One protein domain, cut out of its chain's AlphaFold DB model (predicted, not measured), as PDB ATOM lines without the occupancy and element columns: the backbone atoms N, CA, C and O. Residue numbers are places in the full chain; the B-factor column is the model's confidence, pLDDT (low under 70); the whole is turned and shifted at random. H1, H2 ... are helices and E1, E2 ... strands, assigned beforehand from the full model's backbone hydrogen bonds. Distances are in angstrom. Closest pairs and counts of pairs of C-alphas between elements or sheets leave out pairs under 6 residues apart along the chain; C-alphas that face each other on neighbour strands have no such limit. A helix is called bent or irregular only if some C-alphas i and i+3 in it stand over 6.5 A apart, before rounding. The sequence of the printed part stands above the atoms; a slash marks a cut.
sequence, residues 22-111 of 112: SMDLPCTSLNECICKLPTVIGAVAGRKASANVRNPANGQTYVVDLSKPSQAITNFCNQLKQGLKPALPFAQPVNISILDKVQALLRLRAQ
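This is residues 22 to 111 of the 112 residues of the protein "Putative secreted protein" of Anopheles aquasalis (UniProt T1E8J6). A compact small body holds a sheet of three strands, with H1 over one face and H2 packed on H1 on the side away from the sheet, and from this body a thin arm, residues 93 to 111, sticks out and ends in the helix H3. The sheet's other face is bare, and the arm makes the long axis of the whole. The printed part has 90 residues, with three named helices and three named strands in the order E1 H1 E2 E3 H2 H3; the class is mixed, helices and strands. The sheet runs E1 E2 E3 and is mixed, with E1 and E2 parallel and E2 and E3 antiparallel. The whole is loose, with a radius of gyration of the C-alphas of 16.0 A, and elongated, spanning 55 by 29 by 24 A.

Start at the edge strand E1, residues 22 to 25, and look for its parallel neighbour E2, residues 49 to 54, where N 52 and O 23 are 2.9 A apart, within hydrogen-bond range. Between them in the chain comes H1, residues 30 to 43, and E1, H1 and E2 form a strand-helix-strand unit, two parallel strands joined through a helix, with a right-handed crossover. H1 is on the sheet at a height of 9.3 A, in two layers, a helix on one face of a sheet. It lies over E2 and runs along the strands, at 14 degrees to E2 on the local plane; the closest C-alphas, of Cys 33 and Val 53, are 6.7 A apart. Next find the edge strand E3, residues 61 to 65, which forms a hairpin with E2; N 51 and O 64 are 2.8 A apart. H2, residues 71 to 81, touches H1 at a steep tilt of 46 degrees, opposite ways, with the C-alphas of Cys 35 and Cys 77 closest at 5.7 A. H2 is not on the sheet. H3, residues 96 to 109, touches no helix and is apart from H2. Every O i to N i+4 pair is within hydrogen-bond range in H2 and H3, and 8 of 10 are in H1.

Find C-alpha 22 at (-32.692, -23.301, -13.044), where E1 begins. H1 runs 20.2 A from C-alpha 30 at (-30.957, -40.517, -16.868) to C-alpha 43; it is irregular, but only just, with C-alphas 35 and 38 6.51 A apart. E2 is 16.4 A long, E3 13.1 A and H2 15.4 A. H3 runs 20.1 A to C-alpha 109 at (-5.078, -55.026, -8.309).

Look to the C-alphas of Gly 46 and Gln 111 for the two farthest apart, at 56.2 A. The printed part has no cut, and the link from H2 to H3, residues 82 to 95, is long. Residues 93 to 111 stand free; without them the body spans 33 by 25 by 21 A. The mean pLDDT of the printed part is 71.8, and among the residues under 70 are 22 to 27, 44 to 49 and 91 to 101.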
ATOM      1  N   SER A  22     -33.217 -21.971 -13.359       54.91
ATOM      2  CA  SER A  22     -32.692 -23.301 -13.044       54.91
ATOM      3  C   SER A  22     -33.800 -24.175 -12.479       54.91
ATOM      4  O   SER A  22     -34.400 -23.829 -11.465       54.91
ATOM      5  N   MET A  23     -34.069 -25.306 -13.130       62.34
ATOM      6  CA  MET A  23     -34.995 -26.312 -12.609       62.34
ATOM      7  C   MET A  23     -34.281 -27.633 -12.343       62.34
ATOM      8  O   MET A  23     -33.492 -28.094 -13.169       62.34
ATOM      9  N   ASP A  24     -34.584 -28.252 -11.205       64.38
ATOM     10  CA  ASP A  24     -34.203 -29.634 -10.931       64.38
ATOM     11  C   ASP A  24     -35.213 -30.569 -11.597       64.38
ATOM     12  O   ASP A  24     -36.416 -30.479 -11.346       64.38
ATOM     13  N   LEU A  25     -34.731 -31.473 -12.453       65.19
ATOM     14  CA  LEU A  25     -35.560 -32.531 -13.026       65.19
ATOM     15  C   LEU A  25     -35.405 -33.821 -12.205       65.19
ATOM     16  O   LEU A  25     -34.399 -34.522 -12.362       65.19
ATOM     17  N   PRO A  26     -36.381 -34.177 -11.347       61.38
ATOM     18  CA  PRO A  26     -36.405 -35.484 -10.708       61.38
ATOM     19  C   PRO A  26     -36.813 -36.548 -11.733       61.38
ATOM     20  O   PRO A  26     -37.893 -36.480 -12.325       61.38
ATOM     21  N   CYS A  27     -35.958 -37.548 -11.946       66.88
ATOM     22  CA  CYS A  27     -36.234 -38.645 -12.875       66.88
ATOM     23  C   CYS A  27     -35.776 -39.989 -12.322       66.88
ATOM     24  O   CYS A  27     -34.766 -40.085 -11.627       66.88
ATOM     25  N   THR A  28     -36.493 -41.038 -12.712       70.12
ATOM     26  CA  THR A  28     -36.204 -42.441 -12.395       70.12
ATOM     27  C   THR A  28     -35.011 -42.999 -13.169       70.12
ATOM     28  O   THR A  28     -34.329 -43.900 -12.688       70.12
ATOM     29  N   SER A  29     -34.706 -42.447 -14.346       73.00
ATOM     30  CA  SER A  29     -33.509 -42.790 -15.118       73.00
ATOM     31  C   SER A  29     -32.943 -41.578 -15.861       73.00
ATOM     32  O   SER A  29     -33.677 -40.651 -16.215       73.00
ATOM     33  N   LEU A  30     -31.631 -41.593 -16.131       72.50
ATOM     34  CA  LEU A  30     -30.957 -40.517 -16.868       72.50
ATOM     35  C   LEU A  30     -31.557 -40.328 -18.271       72.50
ATOM     36  O   LEU A  30     -31.803 -39.201 -18.687       72.50
ATOM     37  N   ASN A  31     -31.853 -41.425 -18.969       79.62
ATOM     38  CA  ASN A  31     -32.439 -41.395 -20.309       79.62
ATOM     39  C   ASN A  31     -33.808 -40.707 -20.322       79.62
ATOM     40  O   ASN A  31     -34.086 -39.891 -21.197       79.62
ATOM     41  N   GLU A  32     -34.646 -41.005 -19.331       78.94
ATOM     42  CA  GLU A  32     -35.961 -40.386 -19.191       78.94
ATOM     43  C   GLU A  32     -35.848 -38.882 -18.921       78.94
ATOM     44  O   GLU A  32     -36.569 -38.087 -19.520       78.94
ATOM     45  N   CYS A  33     -34.892 -38.486 -18.081       75.50
ATOM     46  CA  CYS A  33     -34.565 -37.086 -17.830       75.50
ATOM     47  C   CYS A  33     -34.170 -36.354 -19.110       75.50
ATOM     48  O   CYS A  33     -34.731 -35.306 -19.430       75.50
ATOM     49  N   ILE A  34     -33.260 -36.945 -19.886       78.38
ATOM     50  CA  ILE A  34     -32.790 -36.359 -21.141       78.38
ATOM     51  C   ILE A  34     -33.938 -36.232 -22.140       78.38
ATOM     52  O   ILE A  34     -34.053 -35.208 -22.805       78.38
ATOM     53  N   CYS A  35     -34.840 -37.212 -22.199       82.88
ATOM     54  CA  CYS A  35     -35.970 -37.178 -23.122       82.88
ATOM     55  C   CYS A  35     -37.162 -36.329 -22.675       82.88
ATOM     56  O   CYS A  35     -38.034 -36.063 -23.500       82.88
ATOM     57  N   LYS A  36     -37.174 -35.825 -21.435       79.44
ATOM     58  CA  LYS A  36     -38.092 -34.761 -20.989       79.44
ATOM     59  C   LYS A  36     -37.568 -33.356 -21.304       79.44
ATOM     60  O   LYS A  36     -38.367 -32.428 -21.429       79.44
ATOM     61  N   LEU A  37     -36.253 -33.191 -21.493       76.69
ATOM     62  CA  LEU A  37     -35.645 -31.890 -21.796       76.69
ATOM     63  C   LEU A  37     -36.236 -31.198 -23.031       76.69
ATOM     64  O   LEU A  37     -36.459 -30.000 -22.928       76.69
ATOM     65  N   PRO A  38     -36.550 -31.856 -24.167       76.94
ATOM     66  CA  PRO A  38     -37.112 -31.160 -25.327       76.94
ATOM     67  C   PRO A  38     -38.440 -30.459 -25.024       76.94
ATOM     68  O   PRO A  38     -38.652 -29.326 -25.448       76.94
ATOM     69  N   THR A  39     -39.316 -31.101 -24.246       77.06
ATOM     70  CA  THR A  39     -40.592 -30.519 -23.807       77.06
ATOM     71  C   THR A  39     -40.361 -29.296 -22.927       77.06
ATOM     72  O   THR A  39     -41.012 -28.269 -23.093       77.06
ATOM     73  N   VAL A  40     -39.389 -29.392 -22.021       70.75
ATOM     74  CA  VAL A  40     -39.009 -28.306 -21.120       70.75
ATOM     75  C   VAL A  40     -38.361 -27.143 -21.877       70.75
ATOM     76  O   VAL A  40     -38.731 -25.998 -21.648       70.75
ATOM     77  N   ILE A  41     -37.456 -27.430 -22.815       72.56
ATOM     78  CA  ILE A  41     -36.828 -26.455 -23.718       72.56
ATOM     79  C   ILE A  41     -37.898 -25.713 -24.518       72.56
ATOM     80  O   ILE A  41     -37.838 -24.494 -24.625       72.56
ATOM     81  N   GLY A  42     -38.905 -26.426 -25.034       69.06
ATOM     82  CA  GLY A  42     -40.050 -25.814 -25.710       69.06
ATOM     83  C   GLY A  42     -40.843 -24.871 -24.801       69.06
ATOM     84  O   GLY A  42     -41.236 -23.793 -25.237       69.06
ATOM     85  N   ALA A  43     -41.021 -25.231 -23.527       70.19
ATOM     86  CA  ALA A  43     -41.725 -24.405 -22.544       70.19
ATOM     87  C   ALA A  43     -40.948 -23.139 -22.131       70.19
ATOM     88  O   ALA A  43     -41.559 -22.141 -21.752       70.19
ATOM     89  N   VAL A  44     -39.614 -23.158 -22.213       68.31
ATOM     90  CA  VAL A  44     -38.744 -22.009 -21.888       68.31
ATOM     91  C   VAL A  44     -38.147 -21.329 -23.126       68.31
ATOM     92  O   VAL A  44     -37.290 -20.455 -22.988       68.31
ATOM     93  N   ALA A  45     -38.597 -21.701 -24.330       64.75
ATOM     94  CA  ALA A  45     -38.033 -21.258 -25.599       64.75
ATOM     95  C   ALA A  45     -37.965 -19.723 -25.683       64.75
ATOM     96  O   ALA A  45     -38.968 -19.022 -25.551       64.75
ATOM     97  N   GLY A  46     -36.752 -19.197 -25.884       62.38
ATOM     98  CA  GLY A  46     -36.480 -17.757 -25.945       62.38
ATOM     99  C   GLY A  46     -36.094 -17.103 -24.612       62.38
ATOM    100  O   GLY A  46     -35.761 -15.919 -24.601       62.38
ATOM    101  N   ARG A  47     -36.079 -17.842 -23.493       67.69
ATOM    102  CA  ARG A  47     -35.572 -17.362 -22.196       67.69
ATOM    103  C   ARG A  47     -34.238 -18.019 -21.856       67.69
ATOM    104  O   ARG A  47     -34.000 -19.171 -22.205       67.69
ATOM    105  N   LYS A  48     -33.373 -17.287 -21.142       67.31
ATOM    106  CA  LYS A  48     -32.162 -17.873 -20.556       67.31
ATOM    107  C   LYS A  48     -32.561 -18.807 -19.416       67.31
ATOM    108  O   LYS A  48     -32.979 -18.355 -18.351       67.31
ATOM    109  N   ALA A  49     -32.467 -20.105 -19.657       69.69
ATOM    110  CA  ALA A  49     -32.881 -21.134 -18.714       69.69
ATOM    111  C   ALA A  49     -31.866 -22.273 -18.705       69.69
ATOM    112  O   ALA A  49     -31.253 -22.579 -19.724       69.69
ATOM    113  N   SER A  50     -31.687 -22.901 -17.550       72.25
ATOM    114  CA  SER A  50     -30.828 -24.065 -17.374       72.25
ATOM    115  C   SER A  50     -31.568 -25.156 -16.600       72.25
ATOM    116  O   SER A  50     -32.502 -24.902 -15.847       72.25
ATOM    117  N   ALA A  51     -31.202 -26.408 -16.811       72.69
ATOM    118  CA  ALA A  51     -31.739 -27.540 -16.072       72.69
ATOM    119  C   ALA A  51     -30.608 -28.272 -15.375       72.69
ATOM    120  O   ALA A  51     -29.601 -28.594 -16.005       72.69
ATOM    121  N   ASN A  52     -30.818 -28.607 -14.109       74.06
ATOM    122  CA  ASN A  52     -29.985 -29.561 -13.406       74.06
ATOM    123  C   ASN A  52     -30.584 -30.952 -13.612       74.06
ATOM    124  O   ASN A  52     -31.673 -31.274 -13.134       74.06
ATOM    125  N   VAL A  53     -29.868 -31.781 -14.366       72.12
ATOM    126  CA  VAL A  53     -30.234 -33.169 -14.636       72.12
ATOM    127  C   VAL A  53     -29.384 -34.063 -13.754       72.12
ATOM    128  O   VAL A  53     -28.197 -34.261 -14.013       72.12
ATOM    129  N   ARG A  54     -29.988 -34.625 -12.710       72.69
ATOM    130  CA  ARG A  54     -29.309 -35.578 -11.832       72.69
ATOM    131  C   ARG A  54     -29.429 -36.990 -12.396       72.69
ATOM    132  O   ARG A  54     -30.526 -37.471 -12.661       72.69
ATOM    133  N   ASN A  55     -28.303 -37.677 -12.543       72.38
ATOM    134  CA  ASN A  55     -28.259 -39.091 -12.871       72.38
ATOM    135  C   ASN A  55     -28.436 -39.928 -11.590       72.38
ATOM    136  O   ASN A  55     -27.531 -39.948 -10.751       72.38
ATOM    137  N   PRO A  56     -29.553 -40.658 -11.433       67.25
ATOM    138  CA  PRO A  56     -29.778 -41.488 -10.254       67.25
ATOM    139  C   PRO A  56     -28.834 -42.700 -10.179       67.25
ATOM    140  O   PRO A  56     -28.631 -43.232  -9.095       67.25
ATOM    141  N   ALA A  57     -28.222 -43.122 -11.293       68.06
ATOM    142  CA  ALA A  57     -27.359 -44.304 -11.334       68.06
ATOM    143  C   ALA A  57     -25.948 -44.062 -10.770       68.06
ATOM    144  O   ALA A  57     -25.326 -44.991 -10.265       68.06
ATOM    145  N   ASN A  58     -25.421 -42.839 -10.873       66.88
ATOM    146  CA  ASN A  58     -24.062 -42.505 -10.421       66.88
ATOM    147  C   ASN A  58     -23.987 -41.227  -9.565       66.88
ATOM    148  O   ASN A  58     -22.902 -40.831  -9.148       66.88
ATOM    149  N   GLY A  59     -25.120 -40.557  -9.328       65.88
ATOM    150  CA  GLY A  59     -25.207 -39.326  -8.544       65.88
ATOM    151  C   GLY A  59     -24.689 -38.061  -9.238       65.88
ATOM    152  O   GLY A  59     -24.756 -36.992  -8.635       65.88
ATOM    153  N   GLN A  60     -24.197 -38.141 -10.479       69.38
ATOM    154  CA  GLN A  60     -23.683 -36.980 -11.214       69.38
ATOM    155  C   GLN A  60     -24.814 -36.027 -11.603       69.38
ATOM    156  O   GLN A  60     -25.889 -36.464 -11.999       69.38
ATOM    157  N   THR A  61     -24.562 -34.721 -11.523       70.12
ATOM    158  CA  THR A  61     -25.512 -33.687 -11.956       70.12
ATOM    159  C   THR A  61     -24.955 -32.969 -13.176       70.12
ATOM    160  O   THR A  61     -23.819 -32.499 -13.152       70.12
ATOM    161  N   TYR A  62     -25.747 -32.897 -14.242       73.75
ATOM    162  CA  TYR A  62     -25.409 -32.216 -15.486       73.75
ATOM    163  C   TYR A  62     -26.207 -30.921 -15.587       73.75
ATOM    164  O   TYR A  62     -27.433 -30.948 -15.494       73.75
ATOM    165  N   VAL A  63     -25.522 -29.800 -15.804       76.19
ATOM    166  CA  VAL A  63     -26.169 -28.511 -16.074       76.19
ATOM    167  C   VAL A  63     -26.386 -28.400 -17.578       76.19
ATOM    168  O   VAL A  63     -25.427 -28.361 -18.348       76.19
ATOM    169  N   VAL A  64     -27.643 -28.377 -18.003       75.56
ATOM    170  CA  VAL A  64     -28.037 -28.279 -19.411       75.56
ATOM    171  C   VAL A  64     -28.569 -26.881 -19.682       75.56
ATOM    172  O   VAL A  64     -29.496 -26.439 -19.014       75.56
ATOM    173  N   ASP A  65     -28.012 -26.188 -20.672       74.12
ATOM    174  CA  ASP A  65     -28.570 -24.923 -21.156       74.12
ATOM    175  C   ASP A  65     -29.835 -25.202 -21.984       74.12
ATOM    176  O   ASP A  65     -29.786 -25.865 -23.020       74.12
ATOM    177  N   LEU A  66     -30.974 -24.707 -21.506       72.81
ATOM    178  CA  LEU A  66     -32.288 -24.871 -22.124       72.81
ATOM    179  C   LEU A  66     -32.625 -23.742 -23.100       72.81
ATOM    180  O   LEU A  66     -33.626 -23.812 -23.808       72.81
ATOM    181  N   SER A  67     -31.801 -22.696 -23.147       66.56
ATOM    182  CA  SER A  67     -32.013 -21.528 -24.008       66.56
ATOM    183  C   SER A  67     -31.853 -21.868 -25.492       66.56
ATOM    184  O   SER A  67     -32.239 -21.082 -26.357       66.56
ATOM    185  N   LYS A  68     -31.246 -23.021 -25.802       66.12
ATOM    186  CA  LYS A  68     -30.988 -23.485 -27.162       66.12
ATOM    187  C   LYS A  68     -31.680 -24.828 -27.402       66.12
ATOM    188  O   LYS A  68     -31.412 -25.779 -26.664       66.12
ATOM    189  N   PRO A  69     -32.507 -24.958 -28.456       62.88
ATOM    190  CA  PRO A  69     -32.981 -26.262 -28.894       62.88
ATOM    191  C   PRO A  69     -31.779 -27.106 -29.316       62.88
ATOM    192  O   PRO A  69     -31.126 -26.839 -30.322       62.88
ATOM    193  N   SER A  70     -31.448 -28.113 -28.511       69.19
ATOM    194  CA  SER A  70     -30.329 -29.000 -28.807       69.19
ATOM    195  C   SER A  70     -30.826 -30.189 -29.621       69.19
ATOM    196  O   SER A  70     -31.404 -31.138 -29.091       69.19
ATOM    197  N   GLN A  71     -30.567 -30.146 -30.931       75.06
ATOM    198  CA  GLN A  71     -30.820 -31.255 -31.857       75.06
ATOM    199  C   GLN A  71     -30.176 -32.569 -31.372       75.06
ATOM    200  O   GLN A  71     -30.704 -33.649 -31.625       75.06
ATOM    201  N   ALA A  72     -29.070 -32.486 -30.622       76.56
ATOM    202  CA  ALA A  72     -28.398 -33.639 -30.028       76.56
ATOM    203  C   ALA A  72     -29.290 -34.406 -29.036       76.56
ATOM    204  O   ALA A  72     -29.235 -35.631 -28.995       76.56
ATOM    205  N   ILE A  73     -30.157 -33.714 -28.287       80.25
ATOM    206  CA  ILE A  73     -31.115 -34.336 -27.358       80.25
ATOM    207  C   ILE A  73     -32.180 -35.102 -28.136       80.25
ATOM    208  O   ILE A  73     -32.463 -36.262 -27.841       80.25
ATOM    209  N   THR A  74     -32.746 -34.462 -29.160       82.44
ATOM    210  CA  THR A  74     -33.746 -35.081 -30.034       82.44
ATOM    211  C   THR A  74     -33.177 -36.331 -30.702       82.44
ATOM    212  O   THR A  74     -33.812 -37.384 -30.689       82.44
ATOM    213  N   ASN A  75     -31.949 -36.247 -31.217       83.81
ATOM    214  CA  ASN A  75     -31.259 -37.374 -31.840       83.81
ATOM    215  C   ASN A  75     -30.987 -38.505 -30.838       83.81
ATOM    216  O   ASN A  75     -31.284 -39.657 -31.146       83.81
ATOM    217  N   PHE A  76     -30.510 -38.183 -29.632       85.00
ATOM    218  CA  PHE A  76     -30.307 -39.154 -28.553       85.00
ATOM    219  C   PHE A  76     -31.598 -39.914 -28.223       85.00
ATOM    220  O   PHE A  76     -31.614 -41.142 -28.175       85.00
ATOM    221  N   CYS A  77     -32.715 -39.204 -28.066       85.25
ATOM    222  CA  CYS A  77     -34.000 -39.829 -27.755       85.25
ATOM    223  C   CYS A  77     -34.559 -40.659 -28.912       85.25
ATOM    224  O   CYS A  77     -35.148 -41.714 -28.680       85.25
ATOM    225  N   ASN A  78     -34.349 -40.225 -30.156       87.62
ATOM    226  CA  ASN A  78     -34.722 -41.012 -31.329       87.62
ATOM    227  C   ASN A  78     -33.891 -42.297 -31.431       87.62
ATOM    228  O   ASN A  78     -34.450 -43.360 -31.681       87.62
ATOM    229  N   GLN A  79     -32.586 -42.226 -31.162       85.25
ATOM    230  CA  GLN A  79     -31.704 -43.393 -31.123       85.25
ATOM    231  C   GLN A  79     -32.105 -44.365 -30.002       85.25
ATOM    232  O   GLN A  79     -32.194 -45.566 -30.241       85.25
ATOM    233  N   LEU A  80     -32.450 -43.864 -28.811       86.25
ATOM    234  CA  LEU A  80     -32.980 -44.703 -27.732       86.25
ATOM    235  C   LEU A  80     -34.290 -45.404 -28.116       86.25
ATOM    236  O   LEU A  80     -34.450 -46.589 -27.835       86.25
ATOM    237  N   LYS A  81     -35.215 -44.707 -28.792       85.31
ATOM    238  CA  LYS A  81     -36.462 -45.309 -29.304       85.31
ATOM    239  C   LYS A  81     -36.205 -46.410 -30.335       85.31
ATOM    240  O   LYS A  81     -36.994 -47.341 -30.429       85.31
ATOM    241  N   GLN A  82     -35.104 -46.319 -31.076       87.12
ATOM    242  CA  GLN A  82     -34.649 -47.348 -32.015       87.12
ATOM    243  C   GLN A  82     -33.909 -48.509 -31.324       87.12
ATOM    244  O   GLN A  82     -33.410 -49.402 -32.002       87.12
ATOM    245  N   GLY A  83     -33.806 -48.509 -29.990       82.88
ATOM    246  CA  GLY A  83     -33.083 -49.530 -29.225       82.88
ATOM    247  C   GLY A  83     -31.559 -49.375 -29.256       82.88
ATOM    248  O   GLY A  83     -30.840 -50.254 -28.782       82.88
ATOM    249  N   LEU A  84     -31.045 -48.266 -29.797       82.44
ATOM    250  CA  LEU A  84     -29.617 -47.963 -29.806       82.44
ATOM    251  C   LEU A  84     -29.175 -47.457 -28.425       82.44
ATOM    252  O   LEU A  84     -29.975 -46.958 -27.633       82.44
ATOM    253  N   LYS A  85     -27.872 -47.548 -28.149       79.25
ATOM    254  CA  LYS A  85     -27.233 -47.014 -26.934       79.25
ATOM    255  C   LYS A  85     -26.366 -45.799 -27.281       79.25
ATOM    256  O   LYS A  85     -25.146 -45.931 -27.365       79.25
ATOM    257  N   PRO A  86     -26.974 -44.635 -27.560       79.06
ATOM    258  CA  PRO A  86     -26.235 -43.440 -27.937       79.06
ATOM    259  C   PRO A  86     -25.446 -42.850 -26.766       79.06
ATOM    260  O   PRO A  86     -25.805 -43.015 -25.598       79.06
ATOM    261  N   ALA A  87     -24.367 -42.137 -27.087       77.25
ATOM    262  CA  ALA A  87     -23.604 -41.386 -26.100       77.25
ATOM    263  C   ALA A  87     -24.426 -40.208 -25.558       77.25
ATOM    264  O   ALA A  87     -25.249 -39.626 -26.265       77.25
ATOM    265  N   LEU A  88     -24.186 -39.847 -24.297       75.69
ATOM    266  CA  LEU A  88     -24.882 -38.741 -23.647       75.69
ATOM    267  C   LEU A  88     -24.632 -37.422 -24.400       75.69
ATOM    268  O   LEU A  88     -23.474 -37.054 -24.591       75.69
ATOM    269  N   PRO A  89     -25.685 -36.661 -24.748       73.06
ATOM    270  CA  PRO A  89     -25.563 -35.458 -25.573       73.06
ATOM    271  C   PRO A  89     -24.883 -34.283 -24.850       73.06
ATOM    272  O   PRO A  89     -24.557 -33.284 -25.485       73.06
ATOM    273  N   PHE A  90     -24.671 -34.399 -23.534       72.19
ATOM    274  CA  PHE A  90     -24.023 -33.389 -22.687       72.19
ATOM    275  C   PHE A  90     -22.824 -33.936 -21.914       72.19
ATOM    276  O   PHE A  90     -22.246 -33.214 -21.100       72.19
ATOM    277  N   ALA A  91     -22.478 -35.215 -22.097       63.91
ATOM    278  CA  ALA A  91     -21.266 -35.715 -21.476       63.91
ATOM    279  C   ALA A  91     -20.084 -34.982 -22.101       63.91
ATOM    280  O   ALA A  91     -19.958 -34.903 -23.325       63.91
ATOM    281  N   GLN A  92     -19.207 -34.465 -21.246       54.75
ATOM    282  CA  GLN A  92     -17.876 -34.102 -21.700       54.75
ATOM    283  C   GLN A  92     -17.251 -35.353 -22.330       54.75
ATOM    284  O   GLN A  92     -17.494 -36.455 -21.819       54.75
ATOM    285  N   PRO A  93     -16.503 -35.221 -23.442       47.75
ATOM    286  CA  PRO A  93     -15.853 -36.363 -24.063       47.75
ATOM    287  C   PRO A  93     -15.084 -37.111 -22.978       47.75
ATOM    288  O   PRO A  93     -14.274 -36.516 -22.265       47.75
ATOM    289  N   VAL A  94     -15.406 -38.394 -22.798       50.31
ATOM    290  CA  VAL A  94     -14.710 -39.237 -21.829       50.31
ATOM    291  C   VAL A  94     -13.235 -39.148 -22.185       50.31
ATOM    292  O   VAL A  94     -12.844 -39.509 -23.294       50.31
ATOM    293  N   ASN A  95     -12.425 -38.614 -21.269       48.31
ATOM    294  CA  ASN A  95     -10.990 -38.562 -21.467       48.31
ATOM    295  C   ASN A  95     -10.482 -40.006 -21.426       48.31
ATOM    296  O   ASN A  95     -10.288 -40.588 -20.358       48.31
ATOM    297  N   ILE A  96     -10.349 -40.595 -22.610       56.75
ATOM    298  CA  ILE A  96      -9.965 -41.989 -22.847       56.75
ATOM    299  C   ILE A  96      -8.657 -42.338 -22.126       56.75
ATOM    300  O   ILE A  96      -8.519 -43.442 -21.609       56.75
ATOM    301  N   SER A  97      -7.761 -41.362 -21.942       59.53
ATOM    302  CA  SER A  97      -6.517 -41.534 -21.185       59.53
ATOM    303  C   SER A  97      -6.734 -41.804 -19.689       59.53
ATOM    304  O   SER A  97      -5.898 -42.444 -19.051       59.53
ATOM    305  N   ILE A  98      -7.839 -41.331 -19.101       62.91
ATOM    306  CA  ILE A  98      -8.211 -41.652 -17.712       62.91
ATOM    307  C   ILE A  98      -8.807 -43.060 -17.642       62.91
ATOM    308  O   ILE A  98      -8.532 -43.793 -16.693       62.91
ATOM    309  N   LEU A  99      -9.575 -43.461 -18.659       61.03
ATOM    310  CA  LEU A  99     -10.190 -44.785 -18.719       61.03
ATOM    311  C   LEU A  99      -9.128 -45.890 -18.817       61.03
ATOM    312  O   LEU A  99      -9.166 -46.833 -18.026       61.03
ATOM    313  N   ASP A 100      -8.124 -45.711 -19.678       63.69
ATOM    314  CA  ASP A 100      -6.987 -46.633 -19.784       63.69
ATOM    315  C   ASP A 100      -6.206 -46.747 -18.469       63.69
ATOM    316  O   ASP A 100      -5.841 -47.848 -18.046       63.69
ATOM    317  N   LYS A 101      -5.998 -45.628 -17.759       67.69
ATOM    318  CA  LYS A 101      -5.323 -45.631 -16.450       67.69
ATOM    319  C   LYS A 101      -6.105 -46.395 -15.385       67.69
ATOM    320  O   LYS A 101      -5.511 -47.165 -14.632       67.69
ATOM    321  N   VAL A 102      -7.424 -46.209 -15.312       75.81
ATOM    322  CA  VAL A 102      -8.275 -46.934 -14.353       75.81
ATOM    323  C   VAL A 102      -8.284 -48.430 -14.667       75.81
ATOM    324  O   VAL A 102      -8.184 -49.257 -13.760       75.81
ATOM    325  N   GLN A 103      -8.334 -48.793 -15.947       73.94
ATOM    326  CA  GLN A 103      -8.336 -50.185 -16.383       73.94
ATOM    327  C   GLN A 103      -6.980 -50.870 -16.141       73.94
ATOM    328  O   GLN A 103      -6.941 -52.034 -15.741       73.94
ATOM    329  N   ALA A 104      -5.870 -50.141 -16.293       76.19
ATOM    330  CA  ALA A 104      -4.536 -50.607 -15.919       76.19
ATOM    331  C   ALA A 104      -4.401 -50.834 -14.401       76.19
ATOM    332  O   ALA A 104      -3.892 -51.871 -13.979       76.19
ATOM    333  N   LEU A 105      -4.918 -49.919 -13.573       79.00
ATOM    334  CA  LEU A 105      -4.905 -50.058 -12.111       79.00
ATOM    335  C   LEU A 105      -5.756 -51.237 -11.619       79.00
ATOM    336  O   LEU A 105      -5.351 -51.951 -10.704       79.00
ATOM    337  N   LEU A 106      -6.910 -51.481 -12.243       78.00
ATOM    338  CA  LEU A 106      -7.750 -52.644 -11.940       78.00
ATOM    339  C   LEU A 106      -7.046 -53.966 -12.259       78.00
ATOM    340  O   LEU A 106      -7.146 -54.907 -11.476       78.00
ATOM    341  N   ARG A 107      -6.300 -54.034 -13.371       78.69
ATOM    342  CA  ARG A 107      -5.500 -55.218 -13.726       78.69
ATOM    343  C   ARG A 107      -4.370 -55.469 -12.730       78.69
ATOM    344  O   ARG A 107      -4.186 -56.608 -12.328       78.69
ATOM    345  N   LEU A 108      -3.678 -54.417 -12.289       77.56
ATOM    346  CA  LEU A 108      -2.640 -54.516 -11.255       77.56
ATOM    347  C   LEU A 108      -3.205 -55.026  -9.923       77.56
ATOM    348  O   LEU A 108      -2.590 -55.864  -9.277       77.56
ATOM    349  N   ARG A 109      -4.403 -54.574  -9.536       70.69
ATOM    350  CA  ARG A 109      -5.078 -55.026  -8.309       70.69
ATOM    351  C   ARG A 109      -5.615 -56.457  -8.391       70.69
ATOM    352  O   ARG A 109      -5.831 -57.069  -7.360       70.69
ATOM    353  N   ALA A 110      -5.875 -56.969  -9.591       68.69
ATOM    354  CA  ALA A 110      -6.295 -58.355  -9.796       68.69
ATOM    355  C   ALA A 110      -5.111 -59.342  -9.833       68.69
ATOM    356  O   ALA A 110      -5.329 -60.550  -9.859       68.69
ATOM    357  N   GLN A 111      -3.877 -58.831  -9.882       69.56
ATOM    358  CA  GLN A 111      -2.640 -59.616  -9.956       69.56
ATOM    359  C   GLN A 111      -1.857 -59.663  -8.635       69.56
ATOM    360  O   GLN A 111      -0.843 -60.358  -8.577       69.56
TER     361      GLN A 111